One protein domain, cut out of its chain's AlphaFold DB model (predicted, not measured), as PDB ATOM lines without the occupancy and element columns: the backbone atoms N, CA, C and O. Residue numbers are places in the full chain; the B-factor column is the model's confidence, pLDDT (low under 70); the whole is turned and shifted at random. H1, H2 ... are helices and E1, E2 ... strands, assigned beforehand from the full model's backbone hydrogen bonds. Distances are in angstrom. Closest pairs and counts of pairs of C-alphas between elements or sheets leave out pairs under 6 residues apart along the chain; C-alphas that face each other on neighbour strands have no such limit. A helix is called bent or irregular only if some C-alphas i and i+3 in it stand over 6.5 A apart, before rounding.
ATOM      1  N   TRP A   9      -7.990  19.385  43.337       85.56
ATOM      2  CA  TRP A   9      -9.303  18.770  43.243       85.56
ATOM      3  C   TRP A   9      -9.444  17.643  44.257       85.56
ATOM      4  O   TRP A   9      -8.713  16.647  44.242       85.56
ATOM      5  N   LYS A  10     -10.456  17.759  45.115       85.75
ATOM      6  CA  LYS A  10     -10.821  16.687  46.037       85.75
ATOM      7  C   LYS A  10     -11.680  15.636  45.341       85.75
ATOM      8  O   LYS A  10     -12.833  15.893  44.992       85.75
ATOM      9  N   CYS A  11     -11.145  14.423  45.213       85.94
ATOM     10  CA  CYS A  11     -11.850  13.302  44.611       85.94
ATOM     11  C   CYS A  11     -13.157  13.008  45.373       85.94
ATOM     12  O   CYS A  11     -13.114  12.724  46.575       85.94
ATOM     13  N   PRO A  12     -14.325  12.983  44.706       84.19
ATOM     14  CA  PRO A  12     -15.601  12.719  45.368       84.19
ATOM     15  C   PRO A  12     -15.766  11.252  45.796       84.19
ATOM     16  O   PRO A  12     -16.643  10.955  46.602       84.19
ATOM     17  N   LYS A  13     -14.941  10.333  45.269       86.62
ATOM     18  CA  LYS A  13     -15.021   8.895  45.563       86.62
ATOM     19  C   LYS A  13     -14.204   8.489  46.791       86.62
ATOM     20  O   LYS A  13     -14.706   7.740  47.621       86.62
ATOM     21  N   CYS A  14     -12.956   8.947  46.896       88.44
ATOM     22  CA  CYS A  14     -12.043   8.559  47.980       88.44
ATOM     23  C   CYS A  14     -11.632   9.719  48.897       88.44
ATOM     24  O   CYS A  14     -10.999   9.484  49.921       88.44
ATOM     25  N   GLY A  15     -11.981  10.963  48.554       86.06
ATOM     26  CA  GLY A  15     -11.653  12.143  49.351       86.06
ATOM     27  C   GLY A  15     -10.199  12.611  49.253       86.06
ATOM     28  O   GLY A  15      -9.870  13.603  49.898       86.06
ATOM     29  N   THR A  16      -9.348  11.942  48.470       88.50
ATOM     30  CA  THR A  16      -7.965  12.369  48.215       88.50
ATOM     31  C   THR A  16      -7.938  13.693  47.456       88.50
ATOM     32  O   THR A  16      -8.697  13.867  46.502       88.50
ATOM     33  N   GLU A  17      -7.073  14.610  47.876       88.94
ATOM     34  CA  GLU A  17      -6.735  15.826  47.133       88.94
ATOM     35  C   GLU A  17      -5.756  15.463  46.015       88.94
ATOM     36  O   GLU A  17      -4.788  14.745  46.253       88.94
ATOM     37  N   ASN A  18      -6.050  15.894  44.790       86.19
ATOM     38  CA  ASN A  18      -5.230  15.627  43.614       86.19
ATOM     39  C   ASN A  18      -4.787  16.962  43.033       86.19
ATOM     40  O   ASN A  18      -5.602  17.876  42.875       86.19
ATOM     41  N   TYR A  19      -3.508  17.039  42.691       87.38
ATOM     42  CA  TYR A  19      -2.932  18.193  42.029       87.38
ATOM     43  C   TYR A  19      -3.298  18.158  40.545       87.38
ATOM     44  O   TYR A  19      -2.925  17.227  39.838       87.38
ATOM     45  N   ILE A  20      -4.046  19.158  40.072       85.00
ATOM     46  CA  ILE A  20      -4.576  19.165  38.694       85.00
ATOM     47  C   ILE A  20      -3.920  20.210  37.791       85.00
ATOM     48  O   ILE A  20      -4.294  20.323  36.623       85.00
ATOM     49  N   ALA A  21      -2.975  21.003  38.307       83.50
ATOM     50  CA  ALA A  21      -2.477  22.164  37.572       83.50
ATOM     51  C   ALA A  21      -1.741  21.761  36.291       83.50
ATOM     52  O   ALA A  21      -1.804  22.485  35.300       83.50
ATOM     53  N   ASP A  22      -1.096  20.593  36.276       84.38
ATOM     54  CA  ASP A  22      -0.453  20.062  35.073       84.38
ATOM     55  C   ASP A  22      -1.492  19.779  33.981       84.38
ATOM     56  O   ASP A  22      -1.359  20.283  32.867       84.38
ATOM     57  N   SER A  23      -2.597  19.109  34.321       85.56
ATOM     58  CA  SER A  23      -3.706  18.860  33.389       85.56
ATOM     59  C   SER A  23      -4.356  20.154  32.890       85.56
ATOM     60  O   SER A  23      -4.737  20.256  31.725       85.56
ATOM     61  N   VAL A  24      -4.451  21.182  33.739       84.25
ATOM     62  CA  VAL A  24      -4.914  22.517  33.323       84.25
ATOM     63  C   VAL A  24      -3.932  23.143  32.325       84.25
ATOM     64  O   VAL A  24      -4.347  23.641  31.277       84.25
ATOM     65  N   ASN A  25      -2.629  23.084  32.607       83.81
ATOM     66  CA  ASN A  25      -1.579  23.651  31.759       83.81
ATOM     67  C   ASN A  25      -1.426  22.934  30.405       83.81
ATOM     68  O   ASN A  25      -0.889  23.534  29.477       83.81
ATOM     69  N   GLU A  26      -1.911  21.702  30.254       85.00
ATOM     70  CA  GLU A  26      -1.979  21.012  28.957       85.00
ATOM     71  C   GLU A  26      -3.119  21.531  28.064       85.00
ATOM     72  O   GLU A  26      -3.015  21.529  26.834       85.00
ATOM     73  N   ILE A  27      -4.207  22.014  28.667       83.88
ATOM     74  CA  ILE A  27      -5.434  22.391  27.952       83.88
ATOM     75  C   ILE A  27      -5.462  23.884  27.641       83.88
ATOM     76  O   ILE A  27      -5.808  24.278  26.527       83.88
ATOM     77  N   VAL A  28      -5.066  24.715  28.605       82.06
ATOM     78  CA  VAL A  28      -5.093  26.181  28.497       82.06
ATOM     79  C   VAL A  28      -4.359  26.723  27.258       82.06
ATOM     80  O   VAL A  28      -4.901  27.620  26.614       82.06
ATOM     81  N   PRO A  29      -3.186  26.203  26.841       82.94
ATOM     82  CA  PRO A  29      -2.502  26.685  25.638       82.94
ATOM     83  C   PRO A  29      -3.296  26.496  24.339       82.94
ATOM     84  O   PRO A  29      -3.026  27.185  23.358       82.94
ATOM     85  N   ASN A  30      -4.269  25.580  24.326       82.31
ATOM     86  CA  ASN A  30      -5.125  25.302  23.172       82.31
ATOM     87  C   ASN A  30      -6.415  26.138  23.169       82.31
ATOM     88  O   ASN A  30      -7.288  25.919  22.328       82.31
ATOM     89  N   LYS A  31      -6.552  27.079  24.108       79.75
ATOM     90  CA  LYS A  31      -7.725  27.934  24.278       79.75
ATOM     91  C   LYS A  31      -7.413  29.378  23.919       79.75
ATOM     92  O   LYS A  31      -6.312  29.885  24.128       79.75
ATOM     93  N   THR A  32      -8.407  30.056  23.368       81.12
ATOM     94  CA  THR A  32      -8.352  31.498  23.132       81.12
ATOM     95  C   THR A  32      -8.488  32.257  24.447       81.12
ATOM     96  O   THR A  32      -9.137  31.788  25.374       81.12
ATOM     97  N   VAL A  33      -7.927  33.470  24.518       73.81
ATOM     98  CA  VAL A  33      -8.061  34.347  25.700       73.81
ATOM     99  C   VAL A  33      -9.530  34.530  26.089       73.81
ATOM    100  O   VAL A  33      -9.869  34.393  27.256       73.81
ATOM    101  N   ARG A  34     -10.413  34.710  25.097       77.38
ATOM    102  CA  ARG A  34     -11.858  34.821  25.322       77.38
ATOM    103  C   ARG A  34     -12.448  33.572  25.983       77.38
ATOM    104  O   ARG A  34     -13.229  33.701  26.910       77.38
ATOM    105  N   GLU A  35     -12.073  32.369  25.540       78.56
ATOM    106  CA  GLU A  35     -12.530  31.123  26.182       78.56
ATOM    107  C   GLU A  35     -12.026  30.995  27.626       78.56
ATOM    108  O   GLU A  35     -12.732  30.445  28.459       78.56
ATOM    109  N   LEU A  36     -10.822  31.488  27.930       75.00
ATOM    110  CA  LEU A  36     -10.270  31.443  29.288       75.00
ATOM    111  C   LEU A  36     -10.963  32.432  30.240       75.00
ATOM    112  O   LEU A  36     -11.052  32.155  31.433       75.00
ATOM    113  N   GLU A  37     -11.413  33.576  29.720       70.19
ATOM    114  CA  GLU A  37     -12.059  34.647  30.491       70.19
ATOM    115  C   GLU A  37     -13.579  34.443  30.634       70.19
ATOM    116  O   GLU A  37     -14.148  34.770  31.672       70.19
ATOM    117  N   GLU A  38     -14.248  33.897  29.613       72.06
ATOM    118  CA  GLU A  38     -15.717  33.815  29.557       72.06
ATOM    119  C   GLU A  38     -16.279  32.425  29.897       72.06
ATOM    120  O   GLU A  38     -17.465  32.310  30.222       72.06
ATOM    121  N   GLU A  39     -15.470  31.362  29.822       76.12
ATOM    122  CA  GLU A  39     -15.950  29.984  29.947       76.12
ATOM    123  C   GLU A  39     -15.185  29.174  31.002       76.12
ATOM    124  O   GLU A  39     -13.981  29.314  31.212       76.12
ATOM    125  N   ASN A  40     -15.901  28.249  31.648       80.00
ATOM    126  CA  ASN A  40     -15.255  27.180  32.400       80.00
ATOM    127  C   ASN A  40     -14.580  26.208  31.425       80.00
ATOM    128  O   ASN A  40     -15.171  25.786  30.428       80.00
ATOM    129  N   ILE A  41     -13.368  25.790  31.762       83.50
ATOM    130  CA  ILE A  41     -12.581  24.842  30.982       83.50
ATOM    131  C   ILE A  41     -12.873  23.430  31.484       83.50
ATOM    132  O   ILE A  41     -12.792  23.153  32.681       83.50
ATOM    133  N   ASP A  42     -13.195  22.537  30.550       86.62
ATOM    134  CA  ASP A  42     -13.359  21.107  30.794       86.62
ATOM    135  C   ASP A  42     -11.979  20.425  30.884       86.62
ATOM    136  O   ASP A  42     -11.266  20.331  29.885       86.62
ATOM    137  N   VAL A  43     -11.613  19.920  32.066       87.25
ATOM    138  CA  VAL A  43     -10.325  19.260  32.340       87.25
ATOM    139  C   VAL A  43     -10.559  17.780  32.665       87.25
ATOM    140  O   VAL A  43     -10.956  17.461  33.788       87.25
ATOM    141  N   PRO A  44     -10.371  16.846  31.716       88.94
ATOM    142  CA  PRO A  44     -10.396  15.417  32.015       88.94
ATOM    143  C   PRO A  44      -9.293  15.066  33.016       88.94
ATOM    144  O   PRO A  44      -8.142  15.463  32.848       88.94
ATOM    145  N   PHE A  45      -9.650  14.320  34.056       88.44
ATOM    146  CA  PHE A  45      -8.733  13.985  35.134       88.44
ATOM    147  C   PHE A  45      -9.019  12.593  35.706       88.44
ATOM    148  O   PHE A  45     -10.174  12.169  35.814       88.44
ATOM    149  N   GLU A  46      -7.963  11.890  36.105       90.88
ATOM    150  CA  GLU A  46      -8.023  10.606  36.801       90.88
ATOM    151  C   GLU A  46      -7.437  10.757  38.206       90.88
ATOM    152  O   GLU A  46      -6.330  11.240  38.376       90.88
ATOM    153  N   CYS A  47      -8.185  10.345  39.229       90.12
ATOM    154  CA  CYS A  47      -7.705  10.388  40.605       90.12
ATOM    155  C   CYS A  47      -6.542   9.414  40.823       90.12
ATOM    156  O   CYS A  47      -6.742   8.200  40.731       90.12
ATOM    157  N   ASP A  48      -5.403   9.940  41.274       88.88
ATOM    158  CA  ASP A  48      -4.157   9.194  41.500       88.88
ATOM    159  C   ASP A  48      -4.303   8.056  42.520       88.88
ATOM    160  O   ASP A  48      -3.600   7.051  42.467       88.88
ATOM    161  N   ASN A  49      -5.236   8.194  43.468       92.31
ATOM    162  CA  ASN A  49      -5.423   7.217  44.539       92.31
ATOM    163  C   ASN A  49      -6.410   6.092  44.189       92.31
ATOM    164  O   ASN A  49      -6.238   4.957  44.623       92.31
ATOM    165  N   CYS A  50      -7.495   6.386  43.463       91.81
ATOM    166  CA  CYS A  50      -8.584   5.414  43.273       91.81
ATOM    167  C   CYS A  50      -9.011   5.183  41.818       91.81
ATOM    168  O   CYS A  50      -9.995   4.469  41.590       91.81
ATOM    169  N   GLY A  51      -8.328   5.811  40.854       91.69
ATOM    170  CA  GLY A  51      -8.631   5.722  39.423       91.69
ATOM    171  C   GLY A  51     -10.001   6.290  39.047       91.69
ATOM    172  O   GLY A  51     -10.567   5.952  38.007       91.69
ATOM    173  N   TYR A  52     -10.617   7.094  39.924       89.25
ATOM    174  CA  TYR A  52     -11.886   7.742  39.606       89.25
ATOM    175  C   TYR A  52     -11.661   8.826  38.560       89.25
ATOM    176  O   TYR A  52     -10.921   9.773  38.808       89.25
ATOM    177  N   LYS A  53     -12.332   8.682  37.420       89.19
ATOM    178  CA  LYS A  53     -12.188   9.561  36.262       89.19
ATOM    179  C   LYS A  53     -13.360  10.516  36.156       89.19
ATOM    180  O   LYS A  53     -14.519  10.087  36.196       89.19
ATOM    181  N   GLU A  54     -13.053  11.793  35.995       86.88
ATOM    182  CA  GLU A  54     -14.038  12.864  35.938       86.88
ATOM    183  C   GLU A  54     -13.578  14.007  35.035       86.88
ATOM    184  O   GLU A  54     -12.398  14.134  34.731       86.88
ATOM    185  N   VAL A  55     -14.525  14.831  34.594       87.06
ATOM    186  CA  VAL A  55     -14.229  16.115  33.958       87.06
ATOM    187  C   VAL A  55     -14.349  17.208  35.012       87.06
ATOM    188  O   VAL A  55     -15.430  17.466  35.546       87.06
ATOM    189  N   ILE A  56     -13.222  17.832  35.332       86.19
ATOM    190  CA  ILE A  56     -13.118  18.923  36.290       86.19
ATOM    191  C   ILE A  56     -13.360  20.234  35.547       86.19
ATOM    192  O   ILE A  56     -12.703  20.516  34.554       86.19
ATOM    193  N   LEU A  57     -14.294  21.044  36.030       85.06
ATOM    194  CA  LEU A  57     -14.473  22.407  35.558       85.06
ATOM    195  C   LEU A  57     -13.517  23.317  36.305       85.06
ATOM    196  O   LEU A  57     -13.533  23.348  37.538       85.06
ATOM    197  N   VAL A  58     -12.703  24.053  35.559       82.94
ATOM    198  CA  VAL A  58     -11.864  25.115  36.112       82.94
ATOM    199  C   VAL A  58     -12.259  26.446  35.491       82.94
ATOM    200  O   VAL A  58     -12.409  26.550  34.277       82.94
ATOM    201  N   GLY A  59     -12.455  27.455  36.329       82.94
ATOM    202  CA  GLY A  59     -12.725  28.826  35.900       82.94
ATOM    203  C   GLY A  59     -11.520  29.707  36.187       82.94
ATOM    204  O   GLY A  59     -10.780  29.451  37.143       82.94
ATOM    205  N   TYR A  60     -11.296  30.738  35.376       82.00
ATOM    206  CA  TYR A  60     -10.293  31.743  35.704       82.00
ATOM    207  C   TYR A  60     -10.791  32.629  36.846       82.00
ATOM    208  O   TYR A  60     -11.912  33.132  36.817       82.00
ATOM    209  N   ASN A  61      -9.969  32.812  37.875       81.19
ATOM    210  CA  ASN A  61     -10.250  33.739  38.959       81.19
ATOM    211  C   ASN A  61      -9.355  34.970  38.803       81.19
ATOM    212  O   ASN A  61      -8.156  34.899  39.075       81.19
ATOM    213  N   GLU A  62      -9.953  36.091  38.396       79.31
ATOM    214  CA  GLU A  62      -9.243  37.359  38.190       79.31
ATOM    215  C   GLU A  62      -8.596  37.887  39.478       79.31
ATOM    216  O   GLU A  62      -7.462  38.356  39.451       79.31
ATOM    217  N   GLU A  63      -9.273  37.767  40.625       82.00
ATOM    218  CA  GLU A  63      -8.767  38.267  41.913       82.00
ATOM    219  C   GLU A  63      -7.495  37.538  42.370       82.00
ATOM    220  O   GLU A  63      -6.640  38.117  43.041       82.00
ATOM    221  N   LYS A  64      -7.381  36.253  42.028       76.50
ATOM    222  CA  LYS A  64      -6.256  35.381  42.388       76.50
ATOM    223  C   LYS A  64      -5.260  35.177  41.245       76.50
ATOM    224  O   LYS A  64      -4.274  34.473  41.461       76.50
ATOM    225  N   ASP A  65      -5.531  35.742  40.068       77.56
ATOM    226  CA  ASP A  65      -4.745  35.595  38.835       77.56
ATOM    227  C   ASP A  65      -4.426  34.120  38.500       77.56
ATOM    228  O   ASP A  65      -3.302  33.763  38.141       77.56
ATOM    229  N   ARG A  66      -5.395  33.213  38.705       77.69
ATOM    230  CA  ARG A  66      -5.179  31.758  38.572       77.69
ATOM    231  C   ARG A  66      -6.452  30.985  38.231       77.69
ATOM    232  O   ARG A  66      -7.549  31.456  38.527       77.69
ATOM    233  N   PHE A  67      -6.324  29.774  37.679       79.94
ATOM    234  CA  PHE A  67      -7.481  28.886  37.515       79.94
ATOM    235  C   PHE A  67      -7.890  28.305  38.866       79.94
ATOM    236  O   PHE A  67      -7.062  28.001  39.718       79.94
ATOM    237  N   VAL A  68      -9.183  28.147  39.097       81.19
ATOM    238  CA  VAL A  68      -9.713  27.541  40.319       81.19
ATOM    239  C   VAL A  68     -10.708  26.464  39.942       81.19
ATOM    240  O   VAL A  68     -11.444  26.606  38.967       81.19
ATOM    241  N   VAL A  69     -10.729  25.375  40.711       78.25
ATOM    242  CA  VAL A  69     -11.733  24.326  40.534       78.25
ATOM    243  C   VAL A  69     -13.100  24.929  40.819       78.25
ATOM    244  O   VAL A  69     -13.388  25.354  41.941       78.25
ATOM    245  N   ASP A  70     -13.964  24.940  39.812       76.62
ATOM    246  CA  ASP A  70     -15.356  25.302  39.994       76.62
ATOM    247  C   ASP A  70     -16.075  24.129  40.668       76.62
ATOM    248  O   ASP A  70     -16.596  23.212  40.032       76.62
ATOM    249  N   TYR A  71     -16.096  24.138  42.001       65.44
ATOM    250  CA  TYR A  71     -16.797  23.134  42.800       65.44
ATOM    251  C   TYR A  71     -18.321  23.120  42.577       65.44
ATOM    252  O   TYR A  71     -18.967  22.095  42.826       65.44
ATOM    253  N   PHE A  72     -18.908  24.224  42.100       58.38
ATOM    254  CA  PHE A  72     -20.331  24.304  41.768       58.38
ATOM    255  C   PHE A  72     -20.622  23.663  40.409       58.38
ATOM    256  O   PHE A  72     -21.618  22.946  40.279       58.38
ATOM    257  N   GLY A  73     -19.727  23.851  39.440       55.12
ATOM    258  CA  GLY A  73     -19.767  23.201  38.135       55.12
ATOM    259  C   GLY A  73     -19.360  21.719  38.162       55.12
ATOM    260  O   GLY A  73     -19.966  20.895  37.482       55.12
ATOM    261  N   THR A  74     -18.373  21.343  38.978       55.22
ATOM    262  CA  THR A  74     -17.864  19.958  39.079       55.22
ATOM    263  C   THR A  74     -18.771  19.021  39.860       55.22
ATOM    264  O   THR A  74     -18.859  17.841  39.527       55.22
ATOM    265  N   LYS A  75     -19.485  19.505  40.889       47.41
ATOM    266  CA  LYS A  75     -20.419  18.656  41.652       47.41
ATOM    267  C   LYS A  75     -21.575  18.140  40.802       47.41
ATOM    268  O   LYS A  75     -22.218  17.159  41.169       47.41
ATOM    269  N   LEU A  76     -21.853  18.814  39.695       46.03
ATOM    270  CA  LEU A  76     -22.983  18.573  38.832       46.03
ATOM    271  C   LEU A  76     -22.670  19.185  37.461       46.03
ATOM    272  O   LEU A  76     -23.147  20.283  37.169       46.03
ATOM    273  N   PHE A  77     -22.011  18.459  36.553       50.75
ATOM    274  CA  PHE A  77     -22.300  18.679  35.132       50.75
ATOM    275  C   PHE A  77     -23.755  18.218  34.918       50.75
ATOM    276  O   PHE A  77     -24.033  17.092  34.502       50.75
ATOM    277  N   ARG A  78     -24.696  19.067  35.366       50.00
ATOM    278  CA  ARG A  78     -26.152  18.914  35.378       50.00
ATOM    279  C   ARG A  78     -26.553  18.473  33.970       50.00
ATOM    280  O   ARG A  78     -26.663  19.279  33.058       50.00
ATOM    281  N   ASN A  79     -26.792  17.174  33.820       53.38
ATOM    282  CA  ASN A  79     -27.612  16.560  32.775       53.38
ATOM    283  C   ASN A  79     -26.987  16.231  31.403       53.38
ATOM    284  O   ASN A  79     -27.718  15.704  30.567       53.38
ATOM    285  N   CYS A  80     -25.680  16.406  31.145       67.12
ATOM    286  CA  CYS A  80     -25.087  16.001  29.850       67.12
ATOM    287  C   CYS A  80     -24.041  14.878  29.959       67.12
ATOM    288  O   CYS A  80     -22.874  15.044  29.605       67.12
ATOM    289  N   LYS A  81     -24.485  13.691  30.403       76.06
ATOM    290  CA  LYS A  81     -23.665  12.462  30.498       76.06
ATOM    291  C   LYS A  81     -22.871  12.169  29.213       76.06
ATOM    292  O   LYS A  81     -21.723  11.753  29.288       76.06
ATOM    293  N   LYS A  82     -23.466  12.449  28.046       81.69
ATOM    294  CA  LYS A  82     -22.836  12.248  26.730       81.69
ATOM    295  C   LYS A  82     -21.603  13.130  26.515       81.69
ATOM    296  O   LYS A  82     -20.597  12.625  26.035       81.69
ATOM    297  N   LYS A  83     -21.660  14.419  26.882       82.38
ATOM    298  CA  LYS A  83     -20.520  15.341  26.727       82.38
ATOM    299  C   LYS A  83     -19.358  14.906  27.625       82.38
ATOM    300  O   LYS A  83     -18.235  14.797  27.153       82.38
ATOM    301  N   ARG A  84     -19.659  14.569  28.885       84.56
ATOM    302  CA  ARG A  84     -18.685  14.025  29.844       84.56
ATOM    303  C   ARG A  84     -17.993  12.770  29.309       84.56
ATOM    304  O   ARG A  84     -16.773  12.694  29.323       84.56
ATOM    305  N   GLU A  85     -18.763  11.784  28.847       85.19
ATOM    306  CA  GLU A  85     -18.200  10.550  28.282       85.19
ATOM    307  C   GLU A  85     -17.333  10.821  27.051       85.19
ATOM    308  O   GLU A  85     -16.288  10.195  26.914       85.19
ATOM    309  N   GLN A  86     -17.739  11.747  26.177       87.50
ATOM    310  CA  GLN A  86     -16.952  12.098  24.996       87.50
ATOM    311  C   GLN A  86     -15.600  12.709  25.378       87.50
ATOM    312  O   GLN A  86     -14.580  12.224  24.910       87.50
ATOM    313  N   ILE A  87     -15.579  13.688  26.288       86.75
ATOM    314  CA  ILE A  87     -14.335  14.331  26.745       86.75
ATOM    315  C   ILE A  87     -13.383  13.302  27.367       86.75
ATOM    316  O   ILE A  87     -12.191  13.298  27.079       86.75
ATOM    317  N   LEU A  88     -13.910  12.393  28.192       86.81
ATOM    318  CA  LEU A  88     -13.098  11.335  28.789       86.81
ATOM    319  C   LEU A  88     -12.555  10.351  27.738       86.81
ATOM    320  O   LEU A  88     -11.421   9.905  27.878       86.81
ATOM    321  N   LYS A  89     -13.321  10.025  26.689       89.25
ATOM    322  CA  LYS A  89     -12.837   9.197  25.568       89.25
ATOM    323  C   LYS A  89     -11.762   9.904  24.751       89.25
ATOM    324  O   LYS A  89     -10.755   9.286  24.428       89.25
ATOM    325  N   ASP A  90     -11.957  11.186  24.450       89.06
ATOM    326  CA  ASP A  90     -10.992  11.996  23.697       89.06
ATOM    327  C   ASP A  90      -9.658  12.117  24.458       89.06
ATOM    328  O   ASP A  90      -8.594  12.159  23.846       89.06
ATOM    329  N   ALA A  91      -9.713  12.080  25.794       86.06
ATOM    330  CA  ALA A  91      -8.555  12.020  26.685       86.06
ATOM    331  C   ALA A  91      -8.022  10.595  26.951       86.06
ATOM    332  O   ALA A  91      -7.123  10.423  27.770       86.06
ATOM    333  N   ASN A  92      -8.572   9.565  26.296       88.56
ATOM    334  CA  ASN A  92      -8.214   8.155  26.489       88.56
ATOM    335  C   ASN A  92      -8.360   7.655  27.947       88.56
ATOM    336  O   ASN A  92      -7.614   6.797  28.416       88.56
TER     337      ASN A  92
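AT A GLANCE: This is residues 9 to 92 of the 94 residues of an uncharacterized protein of Lactobacillus johnsonii (UniProt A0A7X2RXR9). A small three-stranded sheet lies between H1 over one face and H4 across the other, in three layers, helices on both faces; H2 and H3 are short helices beside the strands. The printed part, 84 residues with four named helices and three named strands in the order H1 H2 E1 E2 E3 H3 H4, opens with a loop, residues 9 to 20, where 9 to 10 pair antiparallel with 17 to 18. The sheet E1 E2 E3 is a meander, each strand the antiparallel neighbour of the one before; the class is mixed, helices and strands. The whole is compact, with a radius of gyration of the C-alphas of 12.5 A and spans of 33 by 26 by 23 A.

HOW THE PARTS SIT: H1, residues 21 to 30, is on the sheet of E1, 41 to 46, E2, 53 to 61, and E3, 66 to 69, at a height of 9.1 A; its closest C-alphas to E1 are Val 24 and Val 43, 6.4 A. H2, residues 33 to 38, is on the same face. In the hairpin E1 and E2, N 43 and O 56 are within hydrogen-bond range, 2.8 A; in the hairpin E2 and E3, N 59 and O 68, 2.9 A. H3, residues 71 to 74, is on the face opposite H1; the closest C-alphas of E2 and H3 are Leu 57 and Thr 74, 5.5 A. H4, residues 81 to 90, runs across the strands, 90 degrees to E2 on the local plane; its closest C-alphas to E1 are Leu 88 and Pro 44, 5.9 A. Every O i to N i+4 pair is within range in H2 and H4, 3 of 6 in H1; H3 is too short for one.

IN THESE COORDINATES: H1 begins at C-alpha 21 (-2.477, 22.164, 37.572) and is 15.0 A long, only just irregular, with C-alphas 26 and 29 6.6 A apart. E1 is 16.0 A, E2 24.4 A and H4 14.4 A long, ending at C-alpha 90 (-10.992, 11.996, 23.697).

THE WHOLE: The C-alphas farthest apart, Cys 14 and Arg 34, are 34.7 A apart. The printed part has no cut, and no link is long. Residues 71 to 80 have pLDDT under 70.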